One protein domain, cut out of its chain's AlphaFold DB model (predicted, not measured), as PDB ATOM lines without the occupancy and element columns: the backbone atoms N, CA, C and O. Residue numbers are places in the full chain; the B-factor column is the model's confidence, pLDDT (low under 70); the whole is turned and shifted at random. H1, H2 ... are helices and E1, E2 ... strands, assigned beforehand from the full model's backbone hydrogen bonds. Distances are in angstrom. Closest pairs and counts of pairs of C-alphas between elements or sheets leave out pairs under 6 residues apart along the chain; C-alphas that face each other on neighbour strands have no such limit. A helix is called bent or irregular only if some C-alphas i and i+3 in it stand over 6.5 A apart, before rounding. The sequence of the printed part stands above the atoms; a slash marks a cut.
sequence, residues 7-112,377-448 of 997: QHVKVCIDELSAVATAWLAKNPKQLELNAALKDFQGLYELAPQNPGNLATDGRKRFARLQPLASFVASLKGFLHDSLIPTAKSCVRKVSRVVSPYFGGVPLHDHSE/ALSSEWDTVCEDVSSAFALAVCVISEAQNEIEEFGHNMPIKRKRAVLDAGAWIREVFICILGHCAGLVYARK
ATOM      1  N   GLN A   7       5.679  44.185   4.193       79.75
ATOM      2  CA  GLN A   7       4.836  45.376   4.248       79.75
ATOM      3  C   GLN A   7       3.478  45.125   4.924       79.75
ATOM      4  O   GLN A   7       2.978  46.014   5.606       79.75
ATOM      5  N   HIS A   8       2.911  43.919   4.815       85.19
ATOM      6  CA  HIS A   8       1.657  43.559   5.490       85.19
ATOM      7  C   HIS A   8       1.862  43.383   6.998       85.19
ATOM      8  O   HIS A   8       1.055  43.854   7.795       85.19
ATOM      9  N   VAL A   9       2.975  42.751   7.395       86.44
ATOM     10  CA  VAL A   9       3.345  42.600   8.812       86.44
ATOM     11  C   VAL A   9       3.542  43.971   9.449       86.44
ATOM     12  O   VAL A   9       3.040  44.207  10.543       86.44
ATOM     13  N   LYS A  10       4.201  44.900   8.747       86.19
ATOM     14  CA  LYS A  10       4.381  46.271   9.228       86.19
ATOM     15  C   LYS A  10       3.048  46.969   9.519       86.19
ATOM     16  O   LYS A  10       2.902  47.520  10.601       86.19
ATOM     17  N   VAL A  11       2.072  46.879   8.611       86.31
ATOM     18  CA  VAL A  11       0.730  47.462   8.815       86.31
ATOM     19  C   VAL A  11       0.064  46.903  10.078       86.31
ATOM     20  O   VAL A  11      -0.468  47.666  10.875       86.31
ATOM     21  N   CYS A  12       0.162  45.592  10.313       88.62
ATOM     22  CA  CYS A  12      -0.367  44.967  11.528       88.62
ATOM     23  C   CYS A  12       0.312  45.490  12.811       88.62
ATOM     24  O   CYS A  12      -0.364  45.764  13.804       88.62
ATOM     25  N   ILE A  13       1.640  45.659  12.803       90.69
ATOM     26  CA  ILE A  13       2.358  46.255  13.939       90.69
ATOM     27  C   ILE A  13       1.923  47.708  14.164       90.69
ATOM     28  O   ILE A  13       1.730  48.111  15.310       90.69
ATOM     29  N   ASP A  14       1.731  48.478  13.091       88.19
ATOM     30  CA  ASP A  14       1.287  49.871  13.165       88.19
ATOM     31  C   ASP A  14      -0.133  49.981  13.764       88.19
ATOM     32  O   ASP A  14      -0.367  50.837  14.619       88.19
ATOM     33  N   GLU A  15      -1.056  49.077  13.408       87.69
ATOM     34  CA  GLU A  15      -2.400  48.982  14.009       87.69
ATOM     35  C   GLU A  15      -2.333  48.703  15.523       87.69
ATOM     36  O   GLU A  15      -2.930  49.432  16.324       87.69
ATOM     37  N   LEU A  16      -1.562  47.693  15.946       88.75
ATOM     38  CA  LEU A  16      -1.381  47.364  17.369       88.75
ATOM     39  C   LEU A  16      -0.721  48.512  18.145       88.75
ATOM     40  O   LEU A  16      -1.108  48.815  19.278       88.75
ATOM     41  N   SER A  17       0.258  49.173  17.528       89.62
ATOM     42  CA  SER A  17       0.947  50.338  18.083       89.62
ATOM     43  C   SER A  17      -0.003  51.521  18.282       89.62
ATOM     44  O   SER A  17       0.018  52.162  19.338       89.62
ATOM     45  N   ALA A  18      -0.892  51.782  17.319       88.62
ATOM     46  CA  ALA A  18      -1.899  52.834  17.419       88.62
ATOM     47  C   ALA A  18      -2.868  52.582  18.585       88.62
ATOM     48  O   ALA A  18      -3.120  53.488  19.386       88.62
ATOM     49  N   VAL A  19      -3.347  51.341  18.735       89.69
ATOM     50  CA  VAL A  19      -4.228  50.932  19.843       89.69
ATOM     51  C   VAL A  19      -3.535  51.109  21.200       89.69
ATOM     52  O   VAL A  19      -4.105  51.710  22.116       89.69
ATOM     53  N   ALA A  20      -2.284  50.656  21.329       90.38
ATOM     54  CA  ALA A  20      -1.518  50.796  22.566       90.38
ATOM     55  C   ALA A  20      -1.220  52.262  22.924       90.38
ATOM     56  O   ALA A  20      -1.368  52.669  24.079       90.38
ATOM     57  N   THR A  21      -0.857  53.077  21.932       89.25
ATOM     58  CA  THR A  21      -0.580  54.508  22.118       89.25
ATOM     59  C   THR A  21      -1.834  55.256  22.568       89.25
ATOM     60  O   THR A  21      -1.788  56.031  23.526       89.25
ATOM     61  N   ALA A  22      -2.980  54.983  21.933       89.75
ATOM     62  CA  ALA A  22      -4.261  55.580  22.301       89.75
ATOM     63  C   ALA A  22      -4.688  55.210  23.729       89.75
ATOM     64  O   ALA A  22      -5.259  56.038  24.442       89.75
ATOM     65  N   TRP A  23      -4.405  53.981  24.166       92.31
ATOM     66  CA  TRP A  23      -4.664  53.544  25.534       92.31
ATOM     67  C   TRP A  23      -3.781  54.261  26.558       92.31
ATOM     68  O   TRP A  23      -4.299  54.818  27.526       92.31
ATOM     69  N   LEU A  24      -2.465  54.311  26.334       90.56
ATOM     70  CA  LEU A  24      -1.530  54.971  27.252       90.56
ATOM     71  C   LEU A  24      -1.819  56.475  27.380       90.56
ATOM     72  O   LEU A  24      -1.767  57.016  28.487       90.56
ATOM     73  N   ALA A  25      -2.238  57.129  26.292       89.00
ATOM     74  CA  ALA A  25      -2.667  58.529  26.302       89.00
ATOM     75  C   ALA A  25      -3.880  58.795  27.220       89.00
ATOM     76  O   ALA A  25      -4.037  59.905  27.734       89.00
ATOM     77  N   LYS A  26      -4.721  57.782  27.482       89.06
ATOM     78  CA  LYS A  26      -5.880  57.877  28.391       89.06
ATOM     79  C   LYS A  26      -5.516  57.751  29.876       89.06
ATOM     80  O   LYS A  26      -6.417  57.827  30.707       89.06
ATOM     81  N   ASN A  27      -4.235  57.597  30.231       85.38
ATOM     82  CA  ASN A  27      -3.759  57.435  31.613       85.38
ATOM     83  C   ASN A  27      -4.480  56.296  32.373       85.38
ATOM     84  O   ASN A  27      -5.231  56.564  33.320       85.38
ATOM     85  N   PRO A  28      -4.267  55.022  31.987       85.62
ATOM     86  CA  PRO A  28      -4.915  53.880  32.630       85.62
ATOM     87  C   PRO A  28      -4.604  53.799  34.130       85.62
ATOM     88  O   PRO A  28      -3.594  54.321  34.620       85.62
ATOM     89  N   LYS A  29      -5.470  53.117  34.891       88.38
ATOM     90  CA  LYS A  29      -5.274  52.985  36.341       88.38
ATOM     91  C   LYS A  29      -3.955  52.273  36.623       88.38
ATOM     92  O   LYS A  29      -3.635  51.270  35.997       88.38
ATOM     93  N   GLN A  30      -3.230  52.729  37.644       86.75
ATOM     94  CA  GLN A  30      -1.894  52.206  37.956       86.75
ATOM     95  C   GLN A  30      -1.871  50.689  38.185       86.75
ATOM     96  O   GLN A  30      -0.927  50.031  37.763       86.75
ATOM     97  N   LEU A  31      -2.903  50.108  38.807       84.12
ATOM     98  CA  LEU A  31      -2.961  48.658  39.017       84.12
ATOM     99  C   LEU A  31      -3.158  47.875  37.706       84.12
ATOM    100  O   LEU A  31      -2.557  46.819  37.535       84.12
ATOM    101  N   GLU A  32      -3.966  48.403  36.784       89.69
ATOM    102  CA  GLU A  32      -4.178  47.828  35.448       89.69
ATOM    103  C   GLU A  32      -2.894  47.955  34.613       89.69
ATOM    104  O   GLU A  32      -2.464  46.985  34.002       89.69
ATOM    105  N   LEU A  33      -2.207  49.101  34.686       90.94
ATOM    106  CA  LEU A  33      -0.929  49.325  34.007       90.94
ATOM    107  C   LEU A  33       0.200  48.417  34.532       90.94
ATOM    108  O   LEU A  33       0.977  47.892  33.741       90.94
ATOM    109  N   ASN A  34       0.273  48.182  35.849       89.06
ATOM    110  CA  ASN A  34       1.201  47.201  36.431       89.06
ATOM    111  C   ASN A  34       0.916  45.780  35.919       89.06
ATOM    112  O   ASN A  34       1.847  45.033  35.629       89.06
ATOM    113  N   ALA A  35      -0.364  45.407  35.799       90.81
ATOM    114  CA  ALA A  35      -0.751  44.104  35.263       90.81
ATOM    115  C   ALA A  35      -0.384  43.965  33.779       90.81
ATOM    116  O   ALA A  35       0.167  42.938  33.393       90.81
ATOM    117  N   ALA A  36      -0.629  45.006  32.978       94.00
ATOM    118  CA  ALA A  36      -0.259  45.046  31.568       94.00
ATOM    119  C   ALA A  36       1.257  44.927  31.371       94.00
ATOM    120  O   ALA A  36       1.705  44.099  30.588       94.00
ATOM    121  N   LEU A  37       2.054  45.695  32.127       92.81
ATOM    122  CA  LEU A  37       3.515  45.630  32.049       92.81
ATOM    123  C   LEU A  37       4.032  44.220  32.360       92.81
ATOM    124  O   LEU A  37       4.855  43.699  31.609       92.81
ATOM    125  N   LYS A  38       3.504  43.591  33.418       91.62
ATOM    126  CA  LYS A  38       3.837  42.209  33.783       91.62
ATOM    127  C   LYS A  38       3.509  41.227  32.657       91.62
ATOM    128  O   LYS A  38       4.329  40.375  32.329       91.62
ATOM    129  N   ASP A  39       2.327  41.350  32.059       94.81
ATOM    130  CA  ASP A  39       1.906  40.467  30.972       94.81
ATOM    131  C   ASP A  39       2.744  40.665  29.700       94.81
ATOM    132  O   ASP A  39       3.149  39.684  29.079       94.81
ATOM    133  N   PHE A  40       3.070  41.910  29.332       94.94
ATOM    134  CA  PHE A  40       3.902  42.210  28.162       94.94
ATOM    135  C   PHE A  40       5.337  41.701  28.319       94.94
ATOM    136  O   PHE A  40       5.884  41.124  27.379       94.94
ATOM    137  N   GLN A  41       5.937  41.867  29.503       93.75
ATOM    138  CA  GLN A  41       7.263  41.319  29.806       93.75
ATOM    139  C   GLN A  41       7.263  39.793  29.728       93.75
ATOM    140  O   GLN A  41       8.096  39.215  29.033       93.75
ATOM    141  N   GLY A  42       6.272  39.148  30.347       91.25
ATOM    142  CA  GLY A  42       6.133  37.699  30.288       91.25
ATOM    143  C   GLY A  42       5.938  37.171  28.862       91.25
ATOM    144  O   GLY A  42       6.524  36.160  28.484       91.25
ATOM    145  N   LEU A  43       5.166  37.867  28.021       94.31
ATOM    146  CA  LEU A  43       5.017  37.512  26.606       94.31
ATOM    147  C   LEU A  43       6.316  37.685  25.816       94.31
ATOM    148  O   LEU A  43       6.608  36.856  24.955       94.31
ATOM    149  N   TYR A  44       7.109  38.719  26.102       95.50
ATOM    150  CA  TYR A  44       8.424  38.889  25.486       95.50
ATOM    151  C   TYR A  44       9.383  37.746  25.859       95.50
ATOM    152  O   TYR A  44      10.072  37.218  24.987       95.50
ATOM    153  N   GLU A  45       9.383  37.314  27.122       92.62
ATOM    154  CA  GLU A  45      10.195  36.186  27.602       92.62
ATOM    155  C   GLU A  45       9.784  34.847  26.969       92.62
ATOM    156  O   GLU A  45      10.640  34.014  26.664       92.62
ATOM    157  N   LEU A  46       8.483  34.657  26.716       92.44
ATOM    158  CA  LEU A  46       7.937  33.476  26.038       92.44
ATOM    159  C   LEU A  46       8.151  33.477  24.515       92.44
ATOM    160  O   LEU A  46       7.902  32.460  23.865       92.44
ATOM    161  N   ALA A  47       8.591  34.591  23.925       93.75
ATOM    162  CA  ALA A  47       8.780  34.689  22.484       93.75
ATOM    163  C   ALA A  47       9.877  33.724  21.993       93.75
ATOM    164  O   ALA A  47      10.912  33.572  22.655       93.75
ATOM    165  N   PRO A  48       9.739  33.128  20.790       91.94
ATOM    166  CA  PRO A  48      10.811  32.349  20.182       91.94
ATOM    167  C   PRO A  48      12.145  33.111  20.206       91.94
ATOM    168  O   PRO A  48      12.244  34.259  19.759       91.94
ATOM    169  N   GLN A  49      13.184  32.484  20.767       86.25
ATOM    170  CA  GLN A  49      14.459  33.166  21.013       86.25
ATOM    171  C   GLN A  49      15.115  33.629  19.709       86.25
ATOM    172  O   GLN A  49      15.459  34.801  19.584       86.25
ATOM    173  N   ASN A  50      15.166  32.736  18.715       89.25
ATOM    174  CA  ASN A  50      15.697  32.993  17.379       89.25
ATOM    175  C   ASN A  50      14.626  32.682  16.317       89.25
ATOM    176  O   ASN A  50      14.612  31.562  15.795       89.25
ATOM    177  N   PRO A  51      13.725  33.629  15.983       90.88
ATOM    178  CA  PRO A  51      12.615  33.385  15.054       90.88
ATOM    179  C   PRO A  51      13.059  32.880  13.676       90.88
ATOM    180  O   PRO A  51      12.389  32.038  13.086       90.88
ATOM    181  N   GLY A  52      14.235  33.304  13.195       89.12
ATOM    182  CA  GLY A  52      14.805  32.837  11.925       89.12
ATOM    183  C   GLY A  52      14.998  31.316  11.842       89.12
ATOM    184  O   GLY A  52      14.865  30.744  10.763       89.12
ATOM    185  N   ASN A  53      15.208  30.635  12.975       91.44
ATOM    186  CA  ASN A  53      15.364  29.174  13.028       91.44
ATOM    187  C   ASN A  53      14.062  28.408  12.725       91.44
ATOM    188  O   ASN A  53      14.093  27.188  12.554       91.44
ATOM    189  N   LEU A  54      12.916  29.095  12.661       92.06
ATOM    190  CA  LEU A  54      11.665  28.500  12.190       92.06
ATOM    191  C   LEU A  54      11.729  28.211  10.683       92.06
ATOM    192  O   LEU A  54      11.240  27.177  10.243       92.06
ATOM    193  N   ALA A  55      12.386  29.077   9.904       90.50
ATOM    194  CA  ALA A  55      12.431  29.000   8.443       90.50
ATOM    195  C   ALA A  55      13.625  28.201   7.885       90.50
ATOM    196  O   ALA A  55      13.749  28.028   6.671       90.50
ATOM    197  N   THR A  56      14.525  27.709   8.741       88.00
ATOM    198  CA  THR A  56      15.709  26.942   8.326       88.00
ATOM    199  C   THR A  56      16.149  25.946   9.392       88.00
ATOM    200  O   THR A  56      15.931  26.141  10.587       88.00
ATOM    201  N   ASP A  57      16.801  24.867   8.969       82.94
ATOM    202  CA  ASP A  57      17.496  23.933   9.859       82.94
ATOM    203  C   ASP A  57      19.012  23.912   9.711       82.94
ATOM    204  O   ASP A  57      19.678  23.031  10.250       82.94
ATOM    205  N   GLY A  58      19.542  24.899   8.992       79.06
ATOM    206  CA  GLY A  58      20.947  24.979   8.617       79.06
ATOM    207  C   GLY A  58      21.297  24.147   7.380       79.06
ATOM    208  O   GLY A  58      22.319  24.422   6.762       79.06
ATOM    209  N   ARG A  59      20.463  23.176   6.976       79.38
ATOM    210  CA  ARG A  59      20.657  22.338   5.777       79.38
ATOM    211  C   ARG A  59      19.585  22.577   4.712       79.38
ATOM    212  O   ARG A  59      19.889  22.548   3.524       79.38
ATOM    213  N   LYS A  60      18.343  22.826   5.126       84.25
ATOM    214  CA  LYS A  60      17.163  23.060   4.291       84.25
ATOM    215  C   LYS A  60      16.445  24.331   4.743       84.25
ATOM    216  O   LYS A  60      16.311  24.602   5.938       84.25
ATOM    217  N   ARG A  61      15.952  25.093   3.763       88.12
ATOM    218  CA  ARG A  61      15.060  26.239   3.968       88.12
ATOM    219  C   ARG A  61      13.606  25.806   3.772       88.12
ATOM    220  O   ARG A  61      13.310  25.088   2.820       88.12
ATOM    221  N   PHE A  62      12.723  26.264   4.651       90.75
ATOM    222  CA  PHE A  62      11.281  26.004   4.620       90.75
ATOM    223  C   PHE A  62      10.579  27.291   4.193       90.75
ATOM    224  O   PHE A  62      10.402  28.212   4.996       90.75
ATOM    225  N   ALA A  63      10.275  27.405   2.900       89.50
ATOM    226  CA  ALA A  63       9.836  28.664   2.306       89.50
ATOM    227  C   ALA A  63       8.513  29.164   2.908       89.50
ATOM    228  O   ALA A  63       8.404  30.359   3.186       89.50
ATOM    229  N   ARG A  64       7.554  28.270   3.200       93.38
ATOM    230  CA  ARG A  64       6.255  28.657   3.773       93.38
ATOM    231  C   ARG A  64       6.322  28.980   5.273       93.38
ATOM    232  O   ARG A  64       5.382  29.546   5.817       93.38
ATOM    233  N   LEU A  65       7.451  28.712   5.943       94.25
ATOM    234  CA  LEU A  65       7.701  29.130   7.335       94.25
ATOM    235  C   LEU A  65       8.399  30.494   7.448       94.25
ATOM    236  O   LEU A  65       8.475  31.054   8.544       94.25
ATOM    237  N   GLN A  66       8.891  31.057   6.339       93.06
ATOM    238  CA  GLN A  66       9.512  32.384   6.333       93.06
ATOM    239  C   GLN A  66       8.555  33.497   6.804       93.06
ATOM    240  O   GLN A  66       8.986  34.298   7.636       93.06
ATOM    241  N   PRO A  67       7.278  33.550   6.368       93.69
ATOM    242  CA  PRO A  67       6.337  34.561   6.853       93.69
ATOM    243  C   PRO A  67       6.111  34.482   8.367       93.69
ATOM    244  O   PRO A  67       6.083  35.513   9.035       93.69
ATOM    245  N   LEU A  68       6.032  33.269   8.933       95.44
ATOM    246  CA  LEU A  68       5.882  33.063  10.377       95.44
ATOM    247  C   LEU A  68       7.103  33.566  11.150       95.44
ATOM    248  O   LEU A  68       6.955  34.285  12.137       95.44
ATOM    249  N   ALA A  69       8.308  33.232  10.679       94.94
ATOM    250  CA  ALA A  69       9.556  33.704  11.271       94.94
ATOM    251  C   ALA A  69       9.639  35.238  11.292       94.94
ATOM    252  O   ALA A  69       9.970  35.823  12.327       94.94
ATOM    253  N   SER A  70       9.307  35.883  10.168       93.56
ATOM    254  CA  SER A  70       9.306  37.342  10.049       93.56
ATOM    255  C   SER A  70       8.246  37.988  10.946       93.56
ATOM    256  O   SER A  70       8.557  38.947  11.647       93.56
ATOM    257  N   PHE A  71       7.030  37.434  11.007       95.12
ATOM    258  CA  PHE A  71       5.961  37.964  11.861       95.12
ATOM    259  C   PHE A  71       6.356  37.923  13.344       95.12
ATOM    260  O   PHE A  71       6.283  38.935  14.042       95.12
ATOM    261  N   VAL A  72       6.862  36.781  13.820       96.25
ATOM    262  CA  VAL A  72       7.332  36.658  15.205       96.25
ATOM    263  C   VAL A  72       8.452  37.655  15.501       96.25
ATOM    264  O   VAL A  72       8.430  38.293  16.553       96.25
ATOM    265  N   ALA A  73       9.416  37.817  14.589       95.50
ATOM    266  CA  ALA A  73      10.506  38.774  14.764       95.50
ATOM    267  C   ALA A  73       9.991  40.218  14.892       95.50
ATOM    268  O   ALA A  73      10.396  40.923  15.816       95.50
ATOM    269  N   SER A  74       9.062  40.636  14.027       95.06
ATOM    270  CA  SER A  74       8.473  41.978  14.065       95.06
ATOM    271  C   SER A  74       7.659  42.234  15.336       95.06
ATOM    272  O   SER A  74       7.827  43.280  15.959       95.06
ATOM    273  N   LEU A  75       6.827  41.282  15.773       95.38
ATOM    274  CA  LEU A  75       6.062  41.411  17.022       95.38
ATOM    275  C   LEU A  75       6.971  41.440  18.253       95.38
ATOM    276  O   LEU A  75       6.752  42.236  19.164       95.38
ATOM    277  N   LYS A  76       8.011  40.598  18.281       95.94
ATOM    278  CA  LYS A  76       8.986  40.566  19.380       95.94
ATOM    279  C   LYS A  76       9.745  41.892  19.473       95.94
ATOM    280  O   LYS A  76       9.911  42.406  20.578       95.94
ATOM    281  N   GLY A  77      10.150  42.451  18.329       95.56
ATOM    282  CA  GLY A  77      10.745  43.787  18.240       95.56
ATOM    283  C   GLY A  77       9.795  44.868  18.751       95.56
ATOM    284  O   GLY A  77      10.166  45.645  19.620       95.56
ATOM    285  N   PHE A  78       8.529  44.858  18.324       95.31
ATOM    286  CA  PHE A  78       7.523  45.811  18.809       95.31
ATOM    287  C   PHE A  78       7.340  45.780  20.338       95.31
ATOM    288  O   PHE A  78       7.309  46.839  20.972       95.31
ATOM    289  N   LEU A  79       7.262  44.588  20.945       95.75
ATOM    290  CA  LEU A  79       7.169  44.447  22.403       95.75
ATOM    291  C   LEU A  79       8.385  45.061  23.114       95.75
ATOM    292  O   LEU A  79       8.212  45.831  24.058       95.75
ATOM    293  N   HIS A  80       9.593  44.724  22.657       95.75
ATOM    294  CA  HIS A  80      10.852  45.122  23.288       95.75
ATOM    295  C   HIS A  80      11.203  46.595  23.077       95.75
ATOM    296  O   HIS A  80      11.544  47.290  24.032       95.75
ATOM    297  N   ASP A  81      11.115  47.064  21.835       94.19
ATOM    298  CA  ASP A  81      11.644  48.362  21.422       94.19
ATOM    299  C   ASP A  81      10.642  49.498  21.662       94.19
ATOM    300  O   ASP A  81      11.047  50.647  21.832       94.19
ATOM    301  N   SER A  82       9.335  49.194  21.697       93.00
ATOM    302  CA  SER A  82       8.272  50.205  21.769       93.00
ATOM    303  C   SER A  82       7.327  50.010  22.955       93.00
ATOM    304  O   SER A  82       7.269  50.863  23.847       93.00
ATOM    305  N   LEU A  83       6.595  48.890  23.021       94.31
ATOM    306  CA  LEU A  83       5.472  48.760  23.956       94.31
ATOM    307  C   LEU A  83       5.912  48.707  25.427       94.31
ATOM    308  O   LEU A  83       5.396  49.470  26.247       94.31
ATOM    309  N   ILE A  84       6.861  47.828  25.771       94.94
ATOM    310  CA  ILE A  84       7.337  47.655  27.154       94.94
ATOM    311  C   ILE A  84       8.003  48.938  27.680       94.94
ATOM    312  O   ILE A  84       7.614  49.380  28.767       94.94
ATOM    313  N   PRO A  85       8.947  49.587  26.961       93.75
ATOM    314  CA  PRO A  85       9.533  50.853  27.402       93.75
ATOM    315  C   PRO A  85       8.486  51.949  27.616       93.75
ATOM    316  O   PRO A  85       8.513  52.630  28.645       93.75
ATOM    317  N   THR A  86       7.525  52.076  26.694       90.75
ATOM    318  CA  THR A  86       6.483  53.106  26.785       90.75
ATOM    319  C   THR A  86       5.578  52.850  27.990       90.75
ATOM    320  O   THR A  86       5.429  53.732  28.836       90.75
ATOM    321  N   ALA A  87       5.062  51.626  28.157       91.31
ATOM    322  CA  ALA A  87       4.243  51.253  29.313       91.31
ATOM    323  C   ALA A  87       4.993  51.450  30.642       91.31
ATOM    324  O   ALA A  87       4.430  51.992  31.596       91.31
ATOM    325  N   LYS A  88       6.281  51.079  30.695       91.25
ATOM    326  CA  LYS A  88       7.141  51.251  31.874       91.25
ATOM    327  C   LYS A  88       7.310  52.721  32.254       91.25
ATOM    328  O   LYS A  88       7.269  53.031  33.439       91.25
ATOM    329  N   SER A  89       7.438  53.627  31.281       90.12
ATOM    330  CA  SER A  89       7.541  55.070  31.555       90.12
ATOM    331  C   SER A  89       6.254  55.679  32.135       90.12
ATOM    332  O   SER A  89       6.307  56.682  32.844       90.12
ATOM    333  N   CYS A  90       5.097  55.048  31.902       88.12
ATOM    334  CA  CYS A  90       3.810  55.460  32.466       88.12
ATOM    335  C   CYS A  90       3.540  54.900  33.883       88.12
ATOM    336  O   CYS A  90       2.623  55.372  34.571       88.12
ATOM    337  N   VAL A  91       4.299  53.892  34.337       85.06
ATOM    338  CA  VAL A  91       4.161  53.312  35.684       85.06
ATOM    339  C   VAL A  91       4.808  54.239  36.706       85.06
ATOM    340  O   VAL A  91       6.016  54.443  36.713       85.06
ATOM    341  N   ARG A  92       3.997  54.773  37.624       81.56
ATOM    342  CA  ARG A  92       4.465  55.657  38.704       81.56
ATOM    343  C   ARG A  92       4.886  54.880  39.946       81.56
ATOM    344  O   ARG A  92       5.781  55.305  40.665       81.56
ATOM    345  N   LYS A  93       4.205  53.765  40.222       75.88
ATOM    346  CA  LYS A  93       4.482  52.883  41.360       75.88
ATOM    347  C   LYS A  93       4.375  51.431  40.918       75.88
ATOM    348  O   LYS A  93       3.305  51.012  40.478       75.88
ATOM    349  N   VAL A  94       5.458  50.678  41.086       71.56
ATOM    350  CA  VAL A  94       5.461  49.226  40.879       71.56
ATOM    351  C   VAL A  94       4.704  48.563  42.033       71.56
ATOM    352  O   VAL A  94       4.828  48.976  43.186       71.56
ATOM    353  N   SER A  95       3.825  47.606  41.745       69.12
ATOM    354  CA  SER A  95       3.036  46.898  42.763       69.12
ATOM    355  C   SER A  95       2.888  45.422  42.414       69.12
ATOM    356  O   SER A  95       2.647  45.084  41.256       69.12
ATOM    357  N   ARG A  96       2.955  44.543  43.424       73.44
ATOM    358  CA  ARG A  96       2.679  43.109  43.254       73.44
ATOM    359  C   ARG A  96       1.236  42.917  42.792       73.44
ATOM    360  O   ARG A  96       0.286  43.289  43.491       73.44
ATOM    361  N   VAL A  97       1.079  42.329  41.609       80.06
ATOM    362  CA  VAL A  97      -0.216  42.140  40.960       80.06
ATOM    363  C   VAL A  97      -0.348  40.724  40.401       80.06
ATOM    364  O   VAL A  97       0.572  40.177  39.789       80.06
ATOM    365  N   VAL A  98      -1.520  40.130  40.621       86.38
ATOM    366  CA  VAL A  98      -2.026  39.019  39.826       86.38
ATOM    367  C   VAL A  98      -2.528  39.630  38.527       86.38
ATOM    368  O   VAL A  98      -3.573  40.286  38.527       86.38
ATOM    369  N   SER A  99      -1.759  39.475  37.455       90.12
ATOM    370  CA  SER A  99      -2.145  39.949  36.131       90.12
ATOM    371  C   SER A  99      -3.098  38.951  35.463       90.12
ATOM    372  O   SER A  99      -3.099  37.769  35.825       90.12
ATOM    373  N   PRO A 100      -3.954  39.393  34.533       87.62
ATOM    374  CA  PRO A 100      -4.968  38.526  33.954       87.62
ATOM    375  C   PRO A 100      -4.378  37.428  33.054       87.62
ATOM    376  O   PRO A 100      -4.930  36.329  33.053       87.62
ATOM    377  N   TYR A 101      -3.249  37.674  32.371       90.62
ATOM    378  CA  TYR A 101      -2.585  36.669  31.532       90.62
ATOM    379  C   TYR A 101      -1.561  35.831  32.316       90.62
ATOM    380  O   TYR A 101      -1.780  34.645  32.577       90.62
ATOM    381  N   PHE A 102      -0.455  36.441  32.751       85.81
ATOM    382  CA  PHE A 102       0.660  35.736  33.395       85.81
ATOM    383  C   PHE A 102       0.301  35.247  34.811       85.81
ATOM    384  O   PHE A 102       0.782  34.213  35.275       85.81
ATOM    385  N   GLY A 103      -0.647  35.908  35.483       84.88
ATOM    386  CA  GLY A 103      -1.228  35.435  36.737       84.88
ATOM    387  C   GLY A 103      -0.480  35.888  37.980       84.88
ATOM    388  O   GLY A 103      -0.091  37.050  38.090       84.88
ATOM    389  N   GLY A 104      -0.376  34.992  38.969       79.56
ATOM    390  CA  GLY A 104       0.103  35.305  40.320       79.56
ATOM    391  C   GLY A 104       1.585  35.656  40.399       79.56
ATOM    392  O   GLY A 104       2.291  35.684  39.392       79.56
ATOM    393  N   VAL A 105       2.052  35.999  41.594       80.75
ATOM    394  CA  VAL A 105       3.459  36.350  41.820       80.75
ATOM    395  C   VAL A 105       4.254  35.091  42.182       80.75
ATOM    396  O   VAL A 105       3.788  34.354  43.057       80.75
ATOM    397  N   PRO A 106       5.406  34.827  41.534       80.31
ATOM    398  CA  PRO A 106       6.270  33.706  41.896       80.31
ATOM    399  C   PRO A 106       6.707  33.762  43.364       80.31
ATOM    400  O   PRO A 106       6.891  34.845  43.925       80.31
ATOM    401  N   LEU A 107       6.892  32.590  43.973       71.81
ATOM    402  CA  LEU A 107       7.355  32.440  45.359       71.81
ATOM    403  C   LEU A 107       8.696  33.142  45.629       71.81
ATOM    404  O   LEU A 107       8.819  33.841  46.632       71.81
ATOM    405  N   HIS A 108       9.660  32.979  44.717       64.44
ATOM    406  CA  HIS A 108      11.051  33.446  44.855       64.44
ATOM    407  C   HIS A 108      11.264  34.919  44.493       64.44
ATOM    408  O   HIS A 108      12.397  35.398  44.470       64.44
ATOM    409  N   ASP A 109      10.195  35.660  44.193       56.12
ATOM    410  CA  ASP A 109      10.288  37.103  43.982       56.12
ATOM    411  C   ASP A 109      10.478  37.785  45.352       56.12
ATOM    412  O   ASP A 109       9.526  38.221  46.003       56.12
ATOM    413  N   HIS A 110      11.733  37.779  45.823       44.19
ATOM    414  CA  HIS A 110      12.215  38.298  47.110       44.19
ATOM    415  C   HIS A 110      12.205  39.835  47.201       44.19
ATOM    416  O   HIS A 110      12.765  40.411  48.139       44.19
ATOM    417  N   SER A 111      11.593  40.526  46.239       39.91
ATOM    418  CA  SER A 111      11.487  41.979  46.266       39.91
ATOM    419  C   SER A 111      10.350  42.411  47.207       39.91
ATOM    420  O   SER A 111       9.167  42.303  46.902       39.91
ATOM    421  N   GLU A 112      10.763  42.901  48.376       40.53
ATOM    422  CA  GLU A 112       9.956  43.472  49.464       40.53
ATOM    423  C   GLU A 112       9.252  42.454  50.384       40.53
ATOM    424  O   GLU A 112       8.315  41.739  50.022       40.53
ATOM    425  N   ALA A 377     -12.140  41.134  31.628       85.56
ATOM    426  CA  ALA A 377     -13.566  41.335  31.452       85.56
ATOM    427  C   ALA A 377     -14.171  40.139  30.702       85.56
ATOM    428  O   ALA A 377     -13.591  39.605  29.759       85.56
ATOM    429  N   LEU A 378     -15.359  39.721  31.143       84.62
ATOM    430  CA  LEU A 378     -16.121  38.615  30.553       84.62
ATOM    431  C   LEU A 378     -17.351  39.158  29.795       84.62
ATOM    432  O   LEU A 378     -18.431  38.569  29.866       84.62
ATOM    433  N   SER A 379     -17.202  40.336  29.177       82.25
ATOM    434  CA  SER A 379     -18.231  41.065  28.423       82.25
ATOM    435  C   SER A 379     -18.230  40.670  26.939       82.25
ATOM    436  O   SER A 379     -17.313  40.004  26.465       82.25
ATOM    437  N   SER A 380     -19.264  41.082  26.205       84.06
ATOM    438  CA  SER A 380     -19.331  40.965  24.738       84.06
ATOM    439  C   SER A 380     -18.502  42.030  24.011       84.06
ATOM    440  O   SER A 380     -18.446  42.035  22.793       84.06
ATOM    441  N   GLU A 381     -17.840  42.939  24.730       89.00
ATOM    442  CA  GLU A 381     -17.003  43.990  24.128       89.00
ATOM    443  C   GLU A 381     -15.776  43.411  23.397       89.00
ATOM    444  O   GLU A 381     -15.207  44.074  22.534       89.00
ATOM    445  N   TRP A 382     -15.410  42.154  23.683       92.75
ATOM    446  CA  TRP A 382     -14.436  41.396  22.894       92.75
ATOM    447  C   TRP A 382     -14.835  41.262  21.417       92.75
ATOM    448  O   TRP A 382     -13.944  41.180  20.578       92.75
ATOM    449  N   ASP A 383     -16.133  41.280  21.091       92.62
ATOM    450  CA  ASP A 383     -16.624  41.222  19.709       92.62
ATOM    451  C   ASP A 383     -16.092  42.418  18.908       92.62
ATOM    452  O   ASP A 383     -15.423  42.242  17.895       92.62
ATOM    453  N   THR A 384     -16.322  43.633  19.412       92.38
ATOM    454  CA  THR A 384     -15.889  44.878  18.766       92.38
ATOM    455  C   THR A 384     -14.372  44.999  18.740       92.38
ATOM    456  O   THR A 384     -13.797  45.287  17.699       92.38
ATOM    457  N   VAL A 385     -13.706  44.710  19.861       91.38
ATOM    458  CA  VAL A 385     -12.248  44.868  19.977       91.38
ATOM    459  C   VAL A 385     -11.488  43.928  19.040       91.38
ATOM    460  O   VAL A 385     -10.461  44.311  18.486       91.38
ATOM    461  N   CYS A 386     -11.967  42.696  18.855       92.62
ATOM    462  CA  CYS A 386     -11.367  41.782  17.890       92.62
ATOM    463  C   CYS A 386     -11.686  42.172  16.437       92.62
ATOM    464  O   CYS A 386     -10.852  41.929  15.565       92.62
ATOM    465  N   GLU A 387     -12.851  42.771  16.175       92.50
ATOM    466  CA  GLU A 387     -13.237  43.228  14.835       92.50
ATOM    467  C   GLU A 387     -12.447  44.471  14.388       92.50
ATOM    468  O   GLU A 387     -12.041  44.550  13.230       92.50
ATOM    469  N   ASP A 388     -12.129  45.388  15.308       89.06
ATOM    470  CA  ASP A 388     -11.360  46.615  15.029       89.06
ATOM    471  C   ASP A 388      -9.954  46.343  14.456       89.06
ATOM    472  O   ASP A 388      -9.376  47.201  13.789       89.06
ATOM    473  N   VAL A 389      -9.404  45.145  14.687       89.81
ATOM    474  CA  VAL A 389      -8.105  44.686  14.156       89.81
ATOM    475  C   VAL A 389      -8.238  43.392  13.336       89.81
ATOM    476  O   VAL A 389      -7.349  42.536  13.312       89.81
ATOM    477  N   SER A 390      -9.376  43.214  12.660       91.88
ATOM    478  CA  SER A 390      -9.690  42.023  11.856       91.88
ATOM    479  C   SER A 390      -8.641  41.740  10.761       91.88
ATOM    480  O   SER A 390      -8.301  40.580  10.511       91.88
ATOM    481  N   SER A 391      -8.038  42.781  10.173       91.19
ATOM    482  CA  SER A 391      -6.918  42.704   9.213       91.19
ATOM    483  C   SER A 391      -5.691  41.991   9.793       91.19
ATOM    484  O   SER A 391      -5.152  41.079   9.157       91.19
ATOM    485  N   ALA A 392      -5.275  42.350  11.009       92.00
ATOM    486  CA  ALA A 392      -4.175  41.705  11.724       92.00
ATOM    487  C   ALA A 392      -4.447  40.213  11.971       92.00
ATOM    488  O   ALA A 392      -3.585  39.365  11.719       92.00
ATOM    489  N   PHE A 393      -5.661  39.870  12.418       94.69
ATOM    490  CA  PHE A 393      -6.067  38.474  12.604       94.69
ATOM    491  C   PHE A 393      -6.083  37.696  11.284       94.69
ATOM    492  O   PHE A 393      -5.560  36.584  11.231       94.69
ATOM    493  N   ALA A 394      -6.627  38.274  10.210       94.56
ATOM    494  CA  ALA A 394      -6.667  37.645   8.891       94.56
ATOM    495  C   ALA A 394      -5.256  37.384   8.339       94.56
ATOM    496  O   ALA A 394      -4.983  36.311   7.798       94.56
ATOM    497  N   LEU A 395      -4.328  38.324   8.540       94.12
ATOM    498  CA  LEU A 395      -2.920  38.139   8.199       94.12
ATOM    499  C   LEU A 395      -2.295  36.975   8.982       94.12
ATOM    500  O   LEU A 395      -1.619  36.130   8.392       94.12
ATOM    501  N   ALA A 396      -2.541  36.901  10.294       95.50
ATOM    502  CA  ALA A 396      -2.070  35.791  11.116       95.50
ATOM    503  C   ALA A 396      -2.634  34.450  10.621       95.50
ATOM    504  O   ALA A 396      -1.875  33.496  10.478       95.50
ATOM    505  N   VAL A 397      -3.921  34.382  10.257       97.19
ATOM    506  CA  VAL A 397      -4.542  33.181   9.665       97.19
ATOM    507  C   VAL A 397      -3.798  32.720   8.415       97.19
ATOM    508  O   VAL A 397      -3.468  31.538   8.315       97.19
ATOM    509  N   CYS A 398      -3.495  33.627   7.480       95.38
ATOM    510  CA  CYS A 398      -2.736  33.290   6.275       95.38
ATOM    511  C   CYS A 398      -1.365  32.695   6.625       95.38
ATOM    512  O   CYS A 398      -0.990  31.651   6.097       95.38
ATOM    513  N   VAL A 399      -0.643  33.309   7.567       95.19
ATOM    514  CA  VAL A 399       0.683  32.842   7.998       95.19
ATOM    515  C   VAL A 399       0.629  31.468   8.676       95.19
ATOM    516  O   VAL A 399       1.471  30.614   8.400       95.19
ATOM    517  N   ILE A 400      -0.368  31.221   9.532       97.38
ATOM    518  CA  ILE A 400      -0.573  29.910  10.170       97.38
ATOM    519  C   ILE A 400      -0.986  28.849   9.147       97.38
ATOM    520  O   ILE A 400      -0.544  27.708   9.252       97.38
ATOM    521  N   SER A 401      -1.774  29.219   8.138       96.06
ATOM    522  CA  SER A 401      -2.204  28.295   7.080       96.06
ATOM    523  C   SER A 401      -1.025  27.856   6.206       96.06
ATOM    524  O   SER A 401      -0.878  26.672   5.918       96.06
ATOM    525  N   GLU A 402      -0.120  28.775   5.855       95.31
ATOM    526  CA  GLU A 402       1.128  28.439   5.156       95.31
ATOM    527  C   GLU A 402       2.029  27.520   5.992       95.31
ATOM    528  O   GLU A 402       2.588  26.547   5.475       95.31
ATOM    529  N   ALA A 403       2.117  27.771   7.303       95.94
ATOM    530  CA  ALA A 403       2.834  26.886   8.211       95.94
ATOM    531  C   ALA A 403       2.203  25.490   8.269       95.94
ATOM    532  O   ALA A 403       2.926  24.499   8.206       95.94
ATOM    533  N   GLN A 404       0.872  25.398   8.325       96.38
ATOM    534  CA  GLN A 404       0.151  24.128   8.274       96.38
ATOM    535  C   GLN A 404       0.464  23.365   6.983       96.38
ATOM    536  O   GLN A 404       0.863  22.207   7.065       96.38
ATOM    537  N   ASN A 405       0.396  24.023   5.821       94.88
ATOM    538  CA  ASN A 405       0.712  23.416   4.525       94.88
ATOM    539  C   ASN A 405       2.151  22.862   4.474       94.88
ATOM    540  O   ASN A 405       2.394  21.819   3.873       94.88
ATOM    541  N   GLU A 406       3.130  23.536   5.088       94.62
ATOM    542  CA  GLU A 406       4.507  23.018   5.177       94.62
ATOM    543  C   GLU A 406       4.600  21.764   6.065       94.62
ATOM    544  O   GLU A 406       5.327  20.825   5.731       94.62
ATOM    545  N   ILE A 407       3.878  21.726   7.196       94.62
ATOM    546  CA  ILE A 407       3.853  20.540   8.067       94.62
ATOM    547  C   ILE A 407       3.076  19.396   7.404       94.62
ATOM    548  O   ILE A 407       3.481  18.251   7.547       94.62
ATOM    549  N   GLU A 408       2.014  19.650   6.647       92.69
ATOM    550  CA  GLU A 408       1.333  18.588   5.891       92.69
ATOM    551  C   GLU A 408       2.259  17.978   4.824       92.69
ATOM    552  O   GLU A 408       2.327  16.758   4.689       92.69
ATOM    553  N   GLU A 409       3.039  18.807   4.124       90.31
ATOM    554  CA  GLU A 409       3.935  18.350   3.053       90.31
ATOM    555  C   GLU A 409       5.192  17.628   3.578       90.31
ATOM    556  O   GLU A 409       5.619  16.618   3.015       90.31
ATOM    557  N   PHE A 410       5.799  18.112   4.668       85.56
ATOM    558  CA  PHE A 410       7.094  17.609   5.161       85.56
ATOM    559  C   PHE A 410       7.080  17.095   6.604       85.56
ATOM    560  O   PHE A 410       8.111  16.644   7.114       85.56
ATOM    561  N   GLY A 411       5.941  17.156   7.289       77.38
ATOM    562  CA  GLY A 411       5.831  16.926   8.726       77.38
ATOM    563  C   GLY A 411       6.244  15.530   9.156       77.38
ATOM    564  O   GLY A 411       6.857  15.394  10.209       77.38
ATOM    565  N   HIS A 412       6.001  14.487   8.363       78.62
ATOM    566  CA  HIS A 412       6.448  13.132   8.717       78.62
ATOM    567  C   HIS A 412       7.974  13.032   8.899       78.62
ATOM    568  O   HIS A 412       8.438  12.291   9.761       78.62
ATOM    569  N   ASN A 413       8.747  13.844   8.168       83.69
ATOM    570  CA  ASN A 413      10.211  13.900   8.265       83.69
ATOM    571  C   ASN A 413      10.711  15.012   9.206       83.69
ATOM    572  O   ASN A 413      11.918  15.167   9.406       83.69
ATOM    573  N   MET A 414       9.806  15.811   9.776       89.62
ATOM    574  CA  MET A 414      10.159  16.931  10.639       89.62
ATOM    575  C   MET A 414      10.262  16.486  12.109       89.62
ATOM    576  O   MET A 414       9.307  15.917  12.643       89.62
ATOM    577  N   PRO A 415      11.365  16.803  12.820       91.62
ATOM    578  CA  PRO A 415      11.494  16.477  14.238       91.62
ATOM    579  C   PRO A 415      10.381  17.105  15.088       91.62
ATOM    580  O   PRO A 415      10.045  18.277  14.900       91.62
ATOM    581  N   ILE A 416       9.894  16.374  16.100       92.75
ATOM    582  CA  ILE A 416       8.850  16.830  17.047       92.75
ATOM    583  C   ILE A 416       9.182  18.210  17.629       92.75
ATOM    584  O   ILE A 416       8.321  19.085  17.695       92.75
ATOM    585  N   LYS A 417      10.452  18.442  17.996       92.94
ATOM    586  CA  LYS A 417      10.914  19.730  18.536       92.94
ATOM    587  C   LYS A 417      10.665  20.896  17.569       92.94
ATOM    588  O   LYS A 417      10.301  21.977  18.022       92.94
ATOM    589  N   ARG A 418      10.836  20.692  16.256       92.62
ATOM    590  CA  ARG A 418      10.572  21.737  15.256       92.62
ATOM    591  C   ARG A 418       9.077  21.926  15.026       92.62
ATOM    592  O   ARG A 418       8.641  23.071  15.029       92.62
ATOM    593  N   LYS A 419       8.303  20.842  14.890       95.06
ATOM    594  CA  LYS A 419       6.835  20.935  14.791       95.06
ATOM    595  C   LYS A 419       6.259  21.764  15.939       95.06
ATOM    596  O   LYS A 419       5.489  22.691  15.711       95.06
ATOM    597  N   ARG A 420       6.717  21.491  17.169       95.50
ATOM    598  CA  ARG A 420       6.308  22.260  18.347       95.50
ATOM    599  C   ARG A 420       6.759  23.715  18.280       95.50
ATOM    600  O   ARG A 420       5.951  24.582  18.559       95.50
ATOM    601  N   ALA A 421       7.990  24.004  17.856       95.81
ATOM    602  CA  ALA A 421       8.451  25.387  17.709       95.81
ATOM    603  C   ALA A 421       7.595  26.200  16.715       95.81
ATOM    604  O   ALA A 421       7.318  27.369  16.971       95.81
ATOM    605  N   VAL A 422       7.151  25.584  15.612       96.69
ATOM    606  CA  VAL A 422       6.227  26.204  14.642       96.69
ATOM    607  C   VAL A 422       4.854  26.449  15.272       96.69
ATOM    608  O   VAL A 422       4.324  27.555  15.178       96.69
ATOM    609  N   LEU A 423       4.301  25.450  15.965       97.25
ATOM    610  CA  LEU A 423       3.023  25.576  16.670       97.25
ATOM    611  C   LEU A 423       3.066  26.650  17.770       97.25
ATOM    612  O   LEU A 423       2.158  27.469  17.869       97.25
ATOM    613  N   ASP A 424       4.139  26.680  18.559       97.00
ATOM    614  CA  ASP A 424       4.351  27.634  19.649       97.00
ATOM    615  C   ASP A 424       4.503  29.059  19.138       97.00
ATOM    616  O   ASP A 424       3.943  29.978  19.727       97.00
ATOM    617  N   ALA A 425       5.200  29.248  18.017       97.81
ATOM    618  CA  ALA A 425       5.295  30.541  17.351       97.81
ATOM    619  C   ALA A 425       3.913  31.065  16.939       97.81
ATOM    620  O   ALA A 425       3.601  32.231  17.176       97.81
ATOM    621  N   GLY A 426       3.066  30.202  16.370       97.38
ATOM    622  CA  GLY A 426       1.709  30.584  15.993       97.38
ATOM    623  C   GLY A 426       0.804  30.873  17.189       97.38
ATOM    624  O   GLY A 426       0.099  31.883  17.203       97.38
ATOM    625  N   ALA A 427       0.854  30.018  18.211       96.88
ATOM    626  CA  ALA A 427       0.137  30.230  19.462       96.88
ATOM    627  C   ALA A 427       0.547  31.561  20.110       96.88
ATOM    628  O   ALA A 427      -0.314  32.355  20.481       96.88
ATOM    629  N   TRP A 428       1.849  31.846  20.162       97.44
ATOM    630  CA  TRP A 428       2.397  33.068  20.742       97.44
ATOM    631  C   TRP A 428       1.873  34.338  20.057       97.44
ATOM    632  O   TRP A 428       1.492  35.275  20.755       97.44
ATOM    633  N   ILE A 429       1.769  34.360  18.719       96.94
ATOM    634  CA  ILE A 429       1.190  35.501  17.975       96.94
ATOM    635  C   ILE A 429      -0.220  35.821  18.484       96.94
ATOM    636  O   ILE A 429      -0.534  36.977  18.770       96.94
ATOM    637  N   ARG A 430      -1.066  34.795  18.640       95.69
ATOM    638  CA  ARG A 430      -2.423  34.984  19.156       95.69
ATOM    639  C   ARG A 430      -2.408  35.517  20.586       95.69
ATOM    640  O   ARG A 430      -3.146  36.455  20.877       95.69
ATOM    641  N   GLU A 431      -1.603  34.932  21.470       95.44
ATOM    642  CA  GLU A 431      -1.562  35.362  22.871       95.44
ATOM    643  C   GLU A 431      -1.123  36.829  23.004       95.44
ATOM    644  O   GLU A 431      -1.696  37.575  23.799       95.44
ATOM    645  N   VAL A 432      -0.191  37.282  22.155       95.81
ATOM    646  CA  VAL A 432       0.195  38.696  22.052       95.81
ATOM    647  C   VAL A 432      -0.991  39.568  21.638       95.81
ATOM    648  O   VAL A 432      -1.250  40.578  22.295       95.81
ATOM    649  N   PHE A 433      -1.750  39.179  20.609       95.31
ATOM    650  CA  PHE A 433      -2.914  39.948  20.155       95.31
ATOM    651  C   PHE A 433      -3.969  40.066  21.253       95.31
ATOM    652  O   PHE A 433      -4.355  41.174  21.617       95.31
ATOM    653  N   ILE A 434      -4.403  38.939  21.825       94.69
ATOM    654  CA  ILE A 434      -5.448  38.924  22.856       94.69
ATOM    655  C   ILE A 434      -5.021  39.733  24.081       94.69
ATOM    656  O   ILE A 434      -5.821  40.498  24.623       94.69
ATOM    657  N   CYS A 435      -3.761  39.610  24.501       95.00
ATOM    658  CA  CYS A 435      -3.264  40.317  25.669       95.00
ATOM    659  C   CYS A 435      -3.170  41.833  25.445       95.00
ATOM    660  O   CYS A 435      -3.634  42.605  26.286       95.00
ATOM    661  N   ILE A 436      -2.595  42.274  24.319       94.62
ATOM    662  CA  ILE A 436      -2.483  43.703  23.991       94.62
ATOM    663  C   ILE A 436      -3.872  44.316  23.857       94.62
ATOM    664  O   ILE A 436      -4.157  45.312  24.519       94.62
ATOM    665  N   LEU A 437      -4.747  43.705  23.059       94.00
ATOM    666  CA  LEU A 437      -6.098  44.207  22.825       94.00
ATOM    667  C   LEU A 437      -6.905  44.274  24.121       94.00
ATOM    668  O   LEU A 437      -7.525  45.297  24.403       94.00
ATOM    669  N   GLY A 438      -6.849  43.225  24.944       93.75
ATOM    670  CA  GLY A 438      -7.579  43.179  26.205       93.75
ATOM    671  C   GLY A 438      -7.182  44.298  27.168       93.75
ATOM    672  O   GLY A 438      -8.051  44.964  27.732       93.75
ATOM    673  N   HIS A 439      -5.878  44.543  27.344       94.12
ATOM    674  CA  HIS A 439      -5.405  45.648  28.188       94.12
ATOM    675  C   HIS A 439      -5.730  47.008  27.570       94.12
ATOM    676  O   HIS A 439      -6.286  47.872  28.249       94.12
ATOM    677  N   CYS A 440      -5.442  47.192  26.279       92.56
ATOM    678  CA  CYS A 440      -5.550  48.493  25.621       92.56
ATOM    679  C   CYS A 440      -7.000  48.953  25.413       92.56
ATOM    680  O   CYS A 440      -7.294  50.149  25.468       92.56
ATOM    681  N   ALA A 441      -7.932  48.016  25.245       89.75
ATOM    682  CA  ALA A 441      -9.357  48.314  25.183       89.75
ATOM    683  C   ALA A 441     -10.005  48.493  26.568       89.75
ATOM    684  O   ALA A 441     -11.192  48.800  26.658       89.75
ATOM    685  N   GLY A 442      -9.254  48.314  27.663       87.81
ATOM    686  CA  GLY A 442      -9.807  48.378  29.015       87.81
ATOM    687  C   GLY A 442     -10.704  47.186  29.360       87.81
ATOM    688  O   GLY A 442     -11.495  47.272  30.297       87.81
ATOM    689  N   LEU A 443     -10.552  46.051  28.664       90.75
ATOM    690  CA  LEU A 443     -11.230  44.780  28.960       90.75
ATOM    691  C   LEU A 443     -10.577  44.051  30.135       90.75
ATOM    692  O   LEU A 443     -10.476  42.823  30.178       90.75
ATOM    693  N   VAL A 444     -10.154  44.822  31.126       89.00
ATOM    694  CA  VAL A 444      -9.610  44.362  32.390       89.00
ATOM    695  C   VAL A 444     -10.317  45.100  33.506       89.00
ATOM    696  O   VAL A 444     -10.658  46.274  33.393       89.00
ATOM    697  N   TYR A 445     -10.532  44.419  34.620       81.75
ATOM    698  CA  TYR A 445     -11.007  45.079  35.822       81.75
ATOM    699  C   TYR A 445     -10.167  44.656  37.013       81.75
ATOM    700  O   TYR A 445      -9.902  43.473  37.253       81.75
ATOM    701  N   ALA A 446      -9.769  45.652  37.799       77.69
ATOM    702  CA  ALA A 446      -9.257  45.416  39.131       77.69
ATOM    703  C   ALA A 446     -10.377  44.803  39.976       77.69
ATOM    704  O   ALA A 446     -11.373  45.457  40.305       77.69
ATOM    705  N   ARG A 447     -10.217  43.539  40.361       62.56
ATOM    706  CA  ARG A 447     -11.004  42.997  41.459       62.56
ATOM    707  C   ARG A 447     -10.502  43.736  42.697       62.56
ATOM    708  O   ARG A 447      -9.303  43.698  42.983       62.56
ATOM    709  N   LYS A 448     -11.395  44.393  43.454       44.81
ATOM    710  CA  LYS A 448     -11.097  44.639  44.876       44.81
ATOM    711  C   LYS A 448     -10.623  43.279  45.389       44.81
ATOM    712  O   LYS A 448     -11.323  42.297  45.128       44.81
TER     713      LYS A 448
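What this domain is: This is residues 7 to 112 and 377 to 448 of the 997 residues of the protein "Hypothetical protein" of Symbiodinium sp. CCMP2592 (UniProt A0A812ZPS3). Five helices, H1, H2, H4, H6 and H7, make an up-and-down bundle, each running against the one before it in the chain, with H7 in the core and some helices crossing at steep tilts. H6 and H7 form a helical hairpin, the short H3 packs on H4, and the short H5 packs on H7 near residues 437 to 438. Residues 91 to 112, with no named element, run outward to a cut, and E1 lies near the last printed residues. The printed part has 178 residues, with seven named helices and then one named strand, and is mostly helix. It is compact, with a radius of gyration of the C-alphas of 17.5 A and spans of 52 by 39 by 29 A.

How they stand to each other: H1, residues 7 to 25, is apart from H2, residues 30 to 46. H4, residues 63 to 90, touches H1 at a shallow tilt of 18 degrees, the same way, closest at the C-alphas of Val 9 and Phe 71, 6.1 A. H4 touches H2 at 31 degrees, a shallow tilt, opposite ways, closest at the C-alphas of Leu 37 and Ala 87, 6.3 A. H3, residues 51 to 54, touches residues 65 to 73 of H4, with the closest C-alphas, Pro 51 and Ala 69, 4.9 A apart. The hub is H7, residues 416 to 440, which touches the six other helices. Among them, H6, residues 390 to 413, runs opposite ways to H7 at a shallow tilt of 10 degrees, closest at the C-alphas of Ile 400 and Gly 426, 6.3 A. H5, residues 381 to 387, touches H7 at a steep tilt of 61 degrees, closest at the C-alphas of Val 385 and Leu 437, 6.8 A. E1, residues 444 to 447, pairs with no named strand. Every O i to N i+4 pair is within hydrogen-bond range in H1, H2, H5 and H7, but 19 of 24 in H4 and 18 of 20 in H6; H3 is too short for such a pair.

Where its parts are: H1 begins at C-alpha 7, (4.836, 45.376, 4.248), and is 26.8 A long; H2 is 24.3 A. H4, 40.8 A long, ends at C-alpha 90, (3.810, 55.460, 32.466); it is irregular, with C-alphas 81 and 84 7.2 A apart. H6, 34.6 A, is irregular too, with C-alphas 409 and 412 8.1 A apart and a kink of 43 degrees near residue 407. H7, 35.8 A, ends at C-alpha 440, (-5.550, 48.493, 25.621).

The domain as a whole: The two C-alphas farthest apart, of Arg 59 and Lys 448, are 55.1 A apart. Residues 113 to 376 are not printed, and C-alphas 112 and 377 are 29.7 A apart across the cut. Of the links printed whole, none is long. Confidence is under 70 at residue 95, residues 108 to 112 and residues 447 to 448.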